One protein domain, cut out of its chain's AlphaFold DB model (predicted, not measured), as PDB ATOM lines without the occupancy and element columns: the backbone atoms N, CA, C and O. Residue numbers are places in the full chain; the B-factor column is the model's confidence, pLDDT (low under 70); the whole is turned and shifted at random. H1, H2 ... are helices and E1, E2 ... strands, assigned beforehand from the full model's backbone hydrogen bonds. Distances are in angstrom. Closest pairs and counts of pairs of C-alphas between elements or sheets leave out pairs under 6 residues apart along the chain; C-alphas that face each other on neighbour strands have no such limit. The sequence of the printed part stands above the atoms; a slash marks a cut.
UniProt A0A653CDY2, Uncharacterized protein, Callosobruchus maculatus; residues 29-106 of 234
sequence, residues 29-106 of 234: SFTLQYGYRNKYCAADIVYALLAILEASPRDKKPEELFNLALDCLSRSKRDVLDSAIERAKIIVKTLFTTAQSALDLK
ATOM      1  N   SER A  29     179.576 118.254 124.186       93.94
ATOM      2  CA  SER A  29     179.418 119.521 124.896       93.94
ATOM      3  C   SER A  29     178.815 120.583 123.979       93.94
ATOM      4  O   SER A  29     178.636 120.370 122.779       93.94
ATOM      5  N   PHE A  30     178.508 121.744 124.549       94.81
ATOM      6  CA  PHE A  30     177.917 122.871 123.842       94.81
ATOM      7  C   PHE A  30     178.885 124.051 123.799       94.81
ATOM      8  O   PHE A  30     179.622 124.323 124.751       94.81
ATOM      9  N   THR A  31     178.850 124.784 122.688       93.31
ATOM     10  CA  THR A  31     179.586 126.042 122.542       93.31
ATOM     11  C   THR A  31     178.618 127.166 122.232       93.31
ATOM     12  O   THR A  31     177.727 127.012 121.398       93.31
ATOM     13  N   LEU A  32     178.808 128.298 122.897       90.38
ATOM     14  CA  LEU A  32     178.083 129.527 122.648       90.38
ATOM     15  C   LEU A  32     178.985 130.454 121.841       90.38
ATOM     16  O   LEU A  32     180.067 130.822 122.292       90.38
ATOM     17  N   GLN A  33     178.530 130.862 120.661       89.75
ATOM     18  CA  GLN A  33     179.202 131.893 119.881       89.75
ATOM     19  C   GLN A  33     178.349 133.157 119.857       89.75
ATOM     20  O   GLN A  33     177.208 133.146 119.397       89.75
ATOM     21  N   TYR A  34     178.924 134.254 120.343       84.06
ATOM     22  CA  TYR A  34     178.323 135.576 120.295       84.06
ATOM     23  C   TYR A  34     179.187 136.520 119.454       84.06
ATOM     24  O   TYR A  34     180.329 136.836 119.795       84.06
ATOM     25  N   GLY A  35     178.618 137.021 118.358       82.81
ATOM     26  CA  GLY A  35     179.333 137.895 117.433       82.81
ATOM     27  C   GLY A  35     180.528 137.201 116.767       82.81
ATOM     28  O   GLY A  35     180.533 135.989 116.548       82.81
ATOM     29  N   TYR A  36     181.543 137.991 116.417       78.00
ATOM     30  CA  TYR A  36     182.643 137.531 115.562       78.00
ATOM     31  C   TYR A  36     183.824 136.901 116.312       78.00
ATOM     32  O   TYR A  36     184.522 136.067 115.743       78.00
ATOM     33  N   ARG A  37     184.082 137.307 117.562       76.00
ATOM     34  CA  ARG A  37     185.279 136.884 118.318       76.00
ATOM     35  C   ARG A  37     184.982 135.995 119.519       76.00
ATOM     36  O   ARG A  37     185.852 135.228 119.920       76.00
ATOM     37  N   ASN A  38     183.779 136.076 120.081       79.81
ATOM     38  CA  ASN A  38     183.527 135.514 121.399       79.81
ATOM     39  C   ASN A  38     182.874 134.142 121.242       79.81
ATOM     40  O   ASN A  38     181.671 134.037 121.004       79.81
ATOM     41  N   LYS A  39     183.690 133.093 121.348       88.69
ATOM     42  CA  LYS A  39     183.246 131.702 121.394       88.69
ATOM     43  C   LYS A  39     183.628 131.124 122.752       88.69
ATOM     44  O   LYS A  39     184.812 131.067 123.065       88.69
ATOM     45  N   TYR A  40     182.633 130.703 123.521       90.75
ATOM     46  CA  TYR A  40     182.798 130.142 124.858       90.75
ATOM     47  C   TYR A  40     182.297 128.699 124.882       90.75
ATOM     48  O   TYR A  40     181.256 128.389 124.294       90.75
ATOM     49  N   CYS A  41     183.017 127.809 125.562       93.44
ATOM     50  CA  CYS A  41     182.536 126.458 125.832       93.44
ATOM     51  C   CYS A  41     181.691 126.449 127.111       93.44
ATOM     52  O   CYS A  41     181.935 127.234 128.028       93.44
ATOM     53  N   ALA A  42     180.720 125.537 127.204       93.44
ATOM     54  CA  ALA A  42     179.891 125.403 128.403       93.44
ATOM     55  C   ALA A  42     180.737 125.170 129.670       93.44
ATOM     56  O   ALA A  42     180.500 125.800 130.697       93.44
ATOM     57  N   ALA A  43     181.772 124.329 129.572       93.44
ATOM     58  CA  ALA A  43     182.683 124.048 130.680       93.44
ATOM     59  C   ALA A  43     183.462 125.292 131.148       93.44
ATOM     60  O   ALA A  43     183.607 125.491 132.351       93.44
ATOM     61  N   ASP A  44     183.906 126.155 130.225       92.75
ATOM     62  CA  ASP A  44     184.665 127.370 130.566       92.75
ATOM     63  C   ASP A  44     183.834 128.310 131.446       92.75
ATOM     64  O   ASP A  44     184.340 128.869 132.418       92.75
ATOM     65  N   ILE A  45     182.539 128.440 131.134       93.50
ATOM     66  CA  ILE A  45     181.602 129.246 131.922       93.50
ATOM     67  C   ILE A  45     181.429 128.635 133.315       93.50
ATOM     68  O   ILE A  45     181.493 129.359 134.303       93.50
ATOM     69  N   VAL A  46     181.268 127.312 133.422       94.31
ATOM     70  CA  VAL A  46     181.136 126.634 134.724       94.31
ATOM     71  C   VAL A  46     182.372 126.871 135.594       94.31
ATOM     72  O   VAL A  46     182.232 127.294 136.740       94.31
ATOM     73  N   TYR A  47     183.579 126.678 135.059       93.19
ATOM     74  CA  TYR A  47     184.813 126.925 135.815       93.19
ATOM     75  C   TYR A  47     184.978 128.395 136.215       93.19
ATOM     76  O   TYR A  47     185.443 128.672 137.319       93.19
ATOM     77  N   ALA A  48     184.562 129.333 135.361       93.25
ATOM     78  CA  ALA A  48     184.568 130.757 135.684       93.25
ATOM     79  C   ALA A  48     183.610 131.092 136.841       93.25
ATOM     80  O   ALA A  48     183.989 131.805 137.770       93.25
ATOM     81  N   LEU A  49     182.393 130.538 136.831       93.25
ATOM     82  CA  LEU A  49     181.417 130.726 137.909       93.25
ATOM     83  C   LEU A  49     181.922 130.151 139.233       93.25
ATOM     84  O   LEU A  49     181.867 130.834 140.254       93.25
ATOM     85  N   LEU A  50     182.469 128.933 139.207       92.12
ATOM     86  CA  LEU A  50     183.070 128.309 140.389       92.12
ATOM     87  C   LEU A  50     184.206 129.166 140.960       92.12
ATOM     88  O   LEU A  50     184.291 129.346 142.170       92.12
ATOM     89  N   ALA A  51     185.041 129.750 140.097       90.69
ATOM     90  CA  ALA A  51     186.149 130.603 140.516       90.69
ATOM     91  C   ALA A  51     185.712 131.909 141.205       90.69
ATOM     92  O   ALA A  51     186.490 132.457 141.995       90.69
ATOM     93  N   ILE A  52     184.512 132.413 140.890       90.25
ATOM     94  CA  ILE A  52     183.905 133.576 141.554       90.25
ATOM     95  C   ILE A  52     183.244 133.170 142.865       90.25
ATOM     96  O   ILE A  52     183.476 133.822 143.877       90.25
ATOM     97  N   LEU A  53     182.421 132.119 142.848       88.75
ATOM     98  CA  LEU A  53     181.683 131.676 144.033       88.75
ATOM     99  C   LEU A  53     182.630 131.269 145.162       88.75
ATOM    100  O   LEU A  53     182.389 131.603 146.316       88.75
ATOM    101  N   GLU A  54     183.735 130.617 144.808       79.62
ATOM    102  CA  GLU A  54     184.762 130.167 145.747       79.62
ATOM    103  C   GLU A  54     185.942 131.148 145.822       79.62
ATOM    104  O   GLU A  54     187.071 130.791 146.172       79.62
ATOM    105  N   ALA A  55     185.713 132.408 145.440       70.88
ATOM    106  CA  ALA A  55     186.677 133.465 145.677       70.88
ATOM    107  C   ALA A  55     186.768 133.793 147.169       70.88
ATOM    108  O   ALA A  55     185.771 133.803 147.885       70.88
ATOM    109  N   SER A  56     187.996 134.083 147.613       60.50
ATOM    110  CA  SER A  56     188.309 134.348 149.016       60.50
ATOM    111  C   SER A  56     187.360 135.403 149.610       60.50
ATOM    112  O   SER A  56     187.267 136.511 149.071       60.50
ATOM    113  N   PRO A  57     186.704 135.116 150.749       54.22
ATOM    114  CA  PRO A  57     185.731 136.001 151.390       54.22
ATOM    115  C   PRO A  57     186.380 137.210 152.073       54.22
ATOM    116  O   PRO A  57     185.682 138.042 152.647       54.22
ATOM    117  N   ARG A  58     187.715 137.323 152.035       58.31
ATOM    118  CA  ARG A  58     188.431 138.481 152.590       58.31
ATOM    119  C   ARG A  58     188.083 139.777 151.859       58.31
ATOM    120  O   ARG A  58     188.168 140.838 152.467       58.31
ATOM    121  N   ASP A  59     187.658 139.669 150.601       59.47
ATOM    122  CA  ASP A  59     187.366 140.827 149.761       59.47
ATOM    123  C   ASP A  59     185.866 141.148 149.686       59.47
ATOM    124  O   ASP A  59     185.502 142.319 149.581       59.47
ATOM    125  N   LYS A  60     184.983 140.133 149.703       76.31
ATOM    126  CA  LYS A  60     183.540 140.288 149.434       76.31
ATOM    127  C   LYS A  60     182.685 139.290 150.206       76.31
ATOM    128  O   LYS A  60     183.097 138.159 150.458       76.31
ATOM    129  N   LYS A  61     181.455 139.695 150.530       84.94
ATOM    130  CA  LYS A  61     180.463 138.814 151.167       84.94
ATOM    131  C   LYS A  61     180.005 137.710 150.197       84.94
ATOM    132  O   LYS A  61     179.922 137.972 148.997       84.94
ATOM    133  N   PRO A  62     179.610 136.517 150.688       85.50
ATOM    134  CA  PRO A  62     179.106 135.435 149.832       85.50
ATOM    135  C   PRO A  62     177.926 135.844 148.937       85.50
ATOM    136  O   PRO A  62     177.854 135.443 147.781       85.50
ATOM    137  N   GLU A  63     177.032 136.700 149.439       89.06
ATOM    138  CA  GLU A  63     175.893 137.240 148.681       89.06
ATOM    139  C   GLU A  63     176.338 138.081 147.474       89.06
ATOM    140  O   GLU A  63     175.765 137.999 146.389       89.06
ATOM    141  N   GLU A  64     177.397 138.875 147.641       89.25
ATOM    142  CA  GLU A  64     177.964 139.673 146.555       89.25
ATOM    143  C   GLU A  64     178.633 138.778 145.512       89.25
ATOM    144  O   GLU A  64     178.468 139.008 144.316       89.25
ATOM    145  N   LEU A  65     179.339 137.728 145.945       89.31
ATOM    146  CA  LEU A  65     179.924 136.733 145.043       89.31
ATOM    147  C   LEU A  65     178.845 135.989 144.250       89.31
ATOM    148  O   LEU A  65     179.010 135.779 143.049       89.31
ATOM    149  N   PHE A  66     177.718 135.660 144.882       91.56
ATOM    150  CA  PHE A  66     176.575 135.052 144.204       91.56
ATOM    151  C   PHE A  66     175.993 135.974 143.126       91.56
ATOM    152  O   PHE A  66     175.775 135.549 141.991       91.56
ATOM    153  N   ASN A  67     175.815 137.260 143.440       91.62
ATOM    154  CA  ASN A  67     175.349 138.248 142.467       91.62
ATOM    155  C   ASN A  67     176.358 138.461 141.326       91.62
ATOM    156  O   ASN A  67     175.959 138.590 140.170       91.62
ATOM    157  N   LEU A  68     177.662 138.439 141.616       90.69
ATOM    158  CA  LEU A  68     178.712 138.515 140.595       90.69
ATOM    159  C   LEU A  68     178.730 137.279 139.687       90.69
ATOM    160  O   LEU A  68     178.915 137.407 138.478       90.69
ATOM    161  N   ALA A  69     178.501 136.090 140.242       92.50
ATOM    162  CA  ALA A  69     178.357 134.871 139.455       92.50
ATOM    163  C   ALA A  69     177.112 134.938 138.552       92.50
ATOM    164  O   ALA A  69     177.179 134.584 137.375       92.50
ATOM    165  N   LEU A  70     175.993 135.468 139.054       93.25
ATOM    166  CA  LEU A  70     174.797 135.707 138.242       93.25
ATOM    167  C   LEU A  70     175.070 136.716 137.115       93.25
ATOM    168  O   LEU A  70     174.651 136.511 135.974       93.25
ATOM    169  N   ASP A  71     175.824 137.772 137.410       91.62
ATOM    170  CA  ASP A  71     176.234 138.779 136.435       91.62
ATOM    171  C   ASP A  71     177.071 138.193 135.289       91.62
ATOM    172  O   ASP A  71     176.901 138.618 134.144       91.62
ATOM    173  N   CYS A  72     177.913 137.186 135.550       90.44
ATOM    174  CA  CYS A  72     178.691 136.490 134.517       90.44
ATOM    175  C   CYS A  72     177.837 135.758 133.479       90.44
ATOM    176  O   CYS A  72     178.288 135.556 132.352       90.44
ATOM    177  N   LEU A  73     176.611 135.366 133.830       90.88
ATOM    178  CA  LEU A  73     175.673 134.758 132.885       90.88
ATOM    179  C   LEU A  73     175.021 135.801 131.966       90.88
ATOM    180  O   LEU A  73     174.458 135.454 130.923       90.88
ATOM    181  N   SER A  74     175.104 137.087 132.317       91.25
ATOM    182  CA  SER A  74     174.571 138.155 131.487       91.25
ATOM    183  C   SER A  74     175.477 138.451 130.294       91.25
ATOM    184  O   SER A  74     176.666 138.740 130.416       91.25
ATOM    185  N   ARG A  75     174.873 138.516 129.103       85.44
ATOM    186  CA  ARG A  75     175.569 138.847 127.844       85.44
ATOM    187  C   ARG A  75     176.164 140.259 127.810       85.44
ATOM    188  O   ARG A  75     177.001 140.532 126.942       85.44
ATOM    189  N   SER A  76     175.701 141.145 128.695       88.25
ATOM    190  CA  SER A  76     176.169 142.528 128.804       88.25
ATOM    191  C   SER A  76     177.472 142.660 129.594       88.25
ATOM    192  O   SER A  76     178.278 143.521 129.262       88.25
ATOM    193  N   LYS A  77     177.710 141.803 130.594       88.56
ATOM    194  CA  LYS A  77     178.825 141.924 131.549       88.56
ATOM    195  C   LYS A  77     179.961 140.945 131.230       88.56
ATOM    196  O   LYS A  77     180.299 140.072 132.024       88.56
ATOM    197  N   ARG A  78     180.566 141.089 130.046       88.00
ATOM    198  CA  ARG A  78     181.619 140.164 129.576       88.00
ATOM    199  C   ARG A  78     182.939 140.310 130.300       88.00
ATOM    200  O   ARG A  78     183.581 139.305 130.562       88.00
ATOM    201  N   ASP A  79     183.301 141.532 130.663       90.12
ATOM    202  CA  ASP A  79     184.572 141.795 131.340       90.12
ATOM    203  C   ASP A  79     184.661 141.019 132.664       90.12
ATOM    204  O   ASP A  79     185.716 140.504 133.033       90.12
ATOM    205  N   VAL A  80     183.516 140.852 133.340       90.56
ATOM    206  CA  VAL A  80     183.406 140.045 134.560       90.56
ATOM    207  C   VAL A  80     183.673 138.572 134.249       90.56
ATOM    208  O   VAL A  80     184.492 137.953 134.923       90.56
ATOM    209  N   LEU A  81     183.055 138.022 133.197       91.25
ATOM    210  CA  LEU A  81     183.296 136.645 132.752       91.25
ATOM    211  C   LEU A  81     184.760 136.410 132.350       91.25
ATOM    212  O   LEU A  81     185.357 135.429 132.783       91.25
ATOM    213  N   ASP A  82     185.357 137.308 131.571       91.06
ATOM    214  CA  ASP A  82     186.744 137.160 131.124       91.06
ATOM    215  C   ASP A  82     187.714 137.218 132.325       91.06
ATOM    216  O   ASP A  82     188.622 136.391 132.434       91.06
ATOM    217  N   SER A  83     187.466 138.106 133.298       91.00
ATOM    218  CA  SER A  83     188.236 138.145 134.553       91.00
ATOM    219  C   SER A  83     188.081 136.866 135.390       91.00
ATOM    220  O   SER A  83     189.046 136.381 135.988       91.00
ATOM    221  N   ALA A  84     186.885 136.277 135.393       92.00
ATOM    222  CA  ALA A  84     186.592 135.032 136.089       92.00
ATOM    223  C   ALA A  84     187.289 133.831 135.441       92.00
ATOM    224  O   ALA A  84     187.796 132.960 136.148       92.00
ATOM    225  N   ILE A  85     187.384 133.809 134.109       93.06
ATOM    226  CA  ILE A  85     188.144 132.796 133.368       93.06
ATOM    227  C   ILE A  85     189.632 132.876 133.729       93.06
ATOM    228  O   ILE A  85     190.257 131.845 133.983       93.06
ATOM    229  N   GLU A  86     190.216 134.077 133.799       93.12
ATOM    230  CA  GLU A  86     191.610 134.228 134.240       93.12
ATOM    231  C   GLU A  86     191.808 133.742 135.681       93.12
ATOM    232  O   GLU A  86     192.772 133.032 135.976       93.12
ATOM    233  N   ARG A  87     190.848 134.023 136.567       90.25
ATOM    234  CA  ARG A  87     190.866 133.518 137.943       90.25
ATOM    235  C   ARG A  87     190.783 131.992 138.005       90.25
ATOM    236  O   ARG A  87     191.548 131.373 138.741       90.25
ATOM    237  N   ALA A  88     189.919 131.379 137.199       92.94
ATOM    238  CA  ALA A  88     189.797 129.927 137.108       92.94
ATOM    239  C   ALA A  88     191.121 129.271 136.684       92.94
ATOM    240  O   ALA A  88     191.527 128.264 137.265       92.94
ATOM    241  N   LYS A  89     191.853 129.875 135.737       93.25
ATOM    242  CA  LYS A  89     193.187 129.394 135.333       93.25
ATOM    243  C   LYS A  89     194.181 129.414 136.490       93.25
ATOM    244  O   LYS A  89     194.982 128.488 136.602       93.25
ATOM    245  N   ILE A  90     194.157 130.456 137.324       91.06
ATOM    246  CA  ILE A  90     195.026 130.549 138.506       91.06
ATOM    247  C   ILE A  90     194.686 129.423 139.484       91.06
ATOM    248  O   ILE A  90     195.582 128.677 139.862       91.06
ATOM    249  N   ILE A  91     193.401 129.227 139.800       90.38
ATOM    250  CA  ILE A  91     192.947 128.167 140.716       90.38
ATOM    251  C   ILE A  91     193.391 126.784 140.227       90.38
ATOM    252  O   ILE A  91     193.960 126.017 140.998       90.38
ATOM    253  N   VAL A  92     193.194 126.465 138.944       91.81
ATOM    254  CA  VAL A  92     193.596 125.164 138.379       91.81
ATOM    255  C   VAL A  92     195.115 124.965 138.432       91.81
ATOM    256  O   VAL A  92     195.574 123.868 138.745       91.81
ATOM    257  N   LYS A  93     195.909 126.015 138.178       92.81
ATOM    258  CA  LYS A  93     197.374 125.951 138.319       92.81
ATOM    259  C   LYS A  93     197.784 125.687 139.766       92.81
ATOM    260  O   LYS A  93     198.598 124.796 139.995       92.81
ATOM    261  N   THR A  94     197.194 126.405 140.722       91.00
ATOM    262  CA  THR A  94     197.463 126.214 142.153       91.00
ATOM    263  C   THR A  94     197.098 124.795 142.588       91.00
ATOM    264  O   THR A  94     197.942 124.099 143.148       91.00
ATOM    265  N   LEU A  95     195.901 124.311 142.230       92.25
ATOM    266  CA  LEU A  95     195.452 122.937 142.496       92.25
ATOM    267  C   LEU A  95     196.468 121.896 142.016       92.25
ATOM    268  O   LEU A  95     196.818 120.984 142.765       92.25
ATOM    269  N   PHE A  96     196.967 122.055 140.789       93.38
ATOM    270  CA  PHE A  96     197.962 121.153 140.220       93.38
ATOM    271  C   PHE A  96     199.277 121.183 141.008       93.38
ATOM    272  O   PHE A  96     199.788 120.128 141.383       93.38
ATOM    273  N   THR A  97     199.802 122.372 141.320       92.88
ATOM    274  CA  THR A  97     201.046 122.504 142.096       92.88
ATOM    275  C   THR A  97     200.923 121.941 143.510       92.88
ATOM    276  O   THR A  97     201.861 121.315 144.008       92.88
ATOM    277  N   THR A  98     199.761 122.094 144.151       91.62
ATOM    278  CA  THR A  98     199.489 121.534 145.478       91.62
ATOM    279  C   THR A  98     199.398 120.014 145.420       91.62
ATOM    280  O   THR A  98     200.036 119.341 146.224       91.62
ATOM    281  N   ALA A  99     198.667 119.459 144.447       93.12
ATOM    282  CA  ALA A  99     198.561 118.013 144.265       93.12
ATOM    283  C   ALA A  99     199.924 117.371 143.957       93.12
ATOM    284  O   ALA A  99     200.256 116.332 144.527       93.12
ATOM    285  N   GLN A 100     200.737 118.015 143.114       93.31
ATOM    286  CA  GLN A 100     202.109 117.589 142.838       93.31
ATOM    287  C   GLN A 100     202.949 117.577 144.121       93.31
ATOM    288  O   GLN A 100     203.521 116.548 144.473       93.31
ATOM    289  N   SER A 101     202.958 118.687 144.863       92.25
ATOM    290  CA  SER A 101     203.718 118.807 146.114       92.25
ATOM    291  C   SER A 101     203.290 117.760 147.149       92.25
ATOM    292  O   SER A 101     204.135 117.162 147.813       92.25
ATOM    293  N   ALA A 102     201.986 117.490 147.257       92.19
ATOM    294  CA  ALA A 102     201.438 116.482 148.161       92.19
ATOM    295  C   ALA A 102     201.948 115.065 147.846       92.19
ATOM    296  O   ALA A 102     202.231 114.287 148.764       92.19
ATOM    297  N   LEU A 103     202.082 114.724 146.560       92.19
ATOM    298  CA  LEU A 103     202.600 113.427 146.117       92.19
ATOM    299  C   LEU A 103     204.121 113.335 146.247       92.19
ATOM    300  O   LEU A 103     204.618 112.337 146.772       92.19
ATOM    301  N   ASP A 104     204.845 114.372 145.826       92.44
ATOM    302  CA  ASP A 104     206.311 114.416 145.865       92.44
ATOM    303  C   ASP A 104     206.829 114.313 147.309       92.44
ATOM    304  O   ASP A 104     207.766 113.563 147.598       92.44
ATOM    305  N   LEU A 105     206.153 114.987 148.246       92.06
ATOM    306  CA  LEU A 105     206.441 114.924 149.681       92.06
ATOM    307  C   LEU A 105     205.843 113.689 150.376       92.06
ATOM    308  O   LEU A 105     206.014 113.532 151.585       92.06
ATOM    309  N   LYS A 106     205.139 112.811 149.646       91.81
ATOM    310  CA  LYS A 106     204.460 111.610 150.170       91.81
ATOM    311  C   LYS A 106     203.534 111.904 151.359       91.81
ATOM    312  O   LYS A 106     203.447 111.120 152.301       91.81
TER     313      LYS A 106
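What this domain is: This is residues 29 to 106 of the 234 residues of an uncharacterized protein of Callosobruchus maculatus (UniProt A0A653CDY2). A hairpin of two antiparallel strands, E1 and E2, leads into a helical hairpin, H1 and H2; the long helix H3 crosses H1, and residues 93 to 106 stick out. The printed part has 78 residues and is mostly helix and loose, with a radius of gyration of the C-alphas of 14.7 A and spans of 48 by 31 by 18 A.

Where its parts are: Find C-alpha 31 at (179.586, 126.042, 122.542), where E1, residues 31 to 34, begins. E2 is residues 38 to 41, H1 42 to 53, H2 62 to 72. H3, residues 78 to 104, runs 39.2 A to C-alpha 104 at (206.311, 114.416, 145.865).

How they stand to each other: N 32 of E1 and O 40 of E2 are within hydrogen-bond range, 2.8 A. H1 touches H2 with residues 49 to 53 alone, at a shallow tilt of 26 degrees. H3 touches H1 with residues 81 to 91 alone, closest at the C-alphas of Ala 48 and Ile 85, 4.7 A. In H1, H2 and H3 every O i to N i+4 pair is within range.

The domain as a whole: The printed part has no cut; residues 56 to 59 have pLDDT under 70.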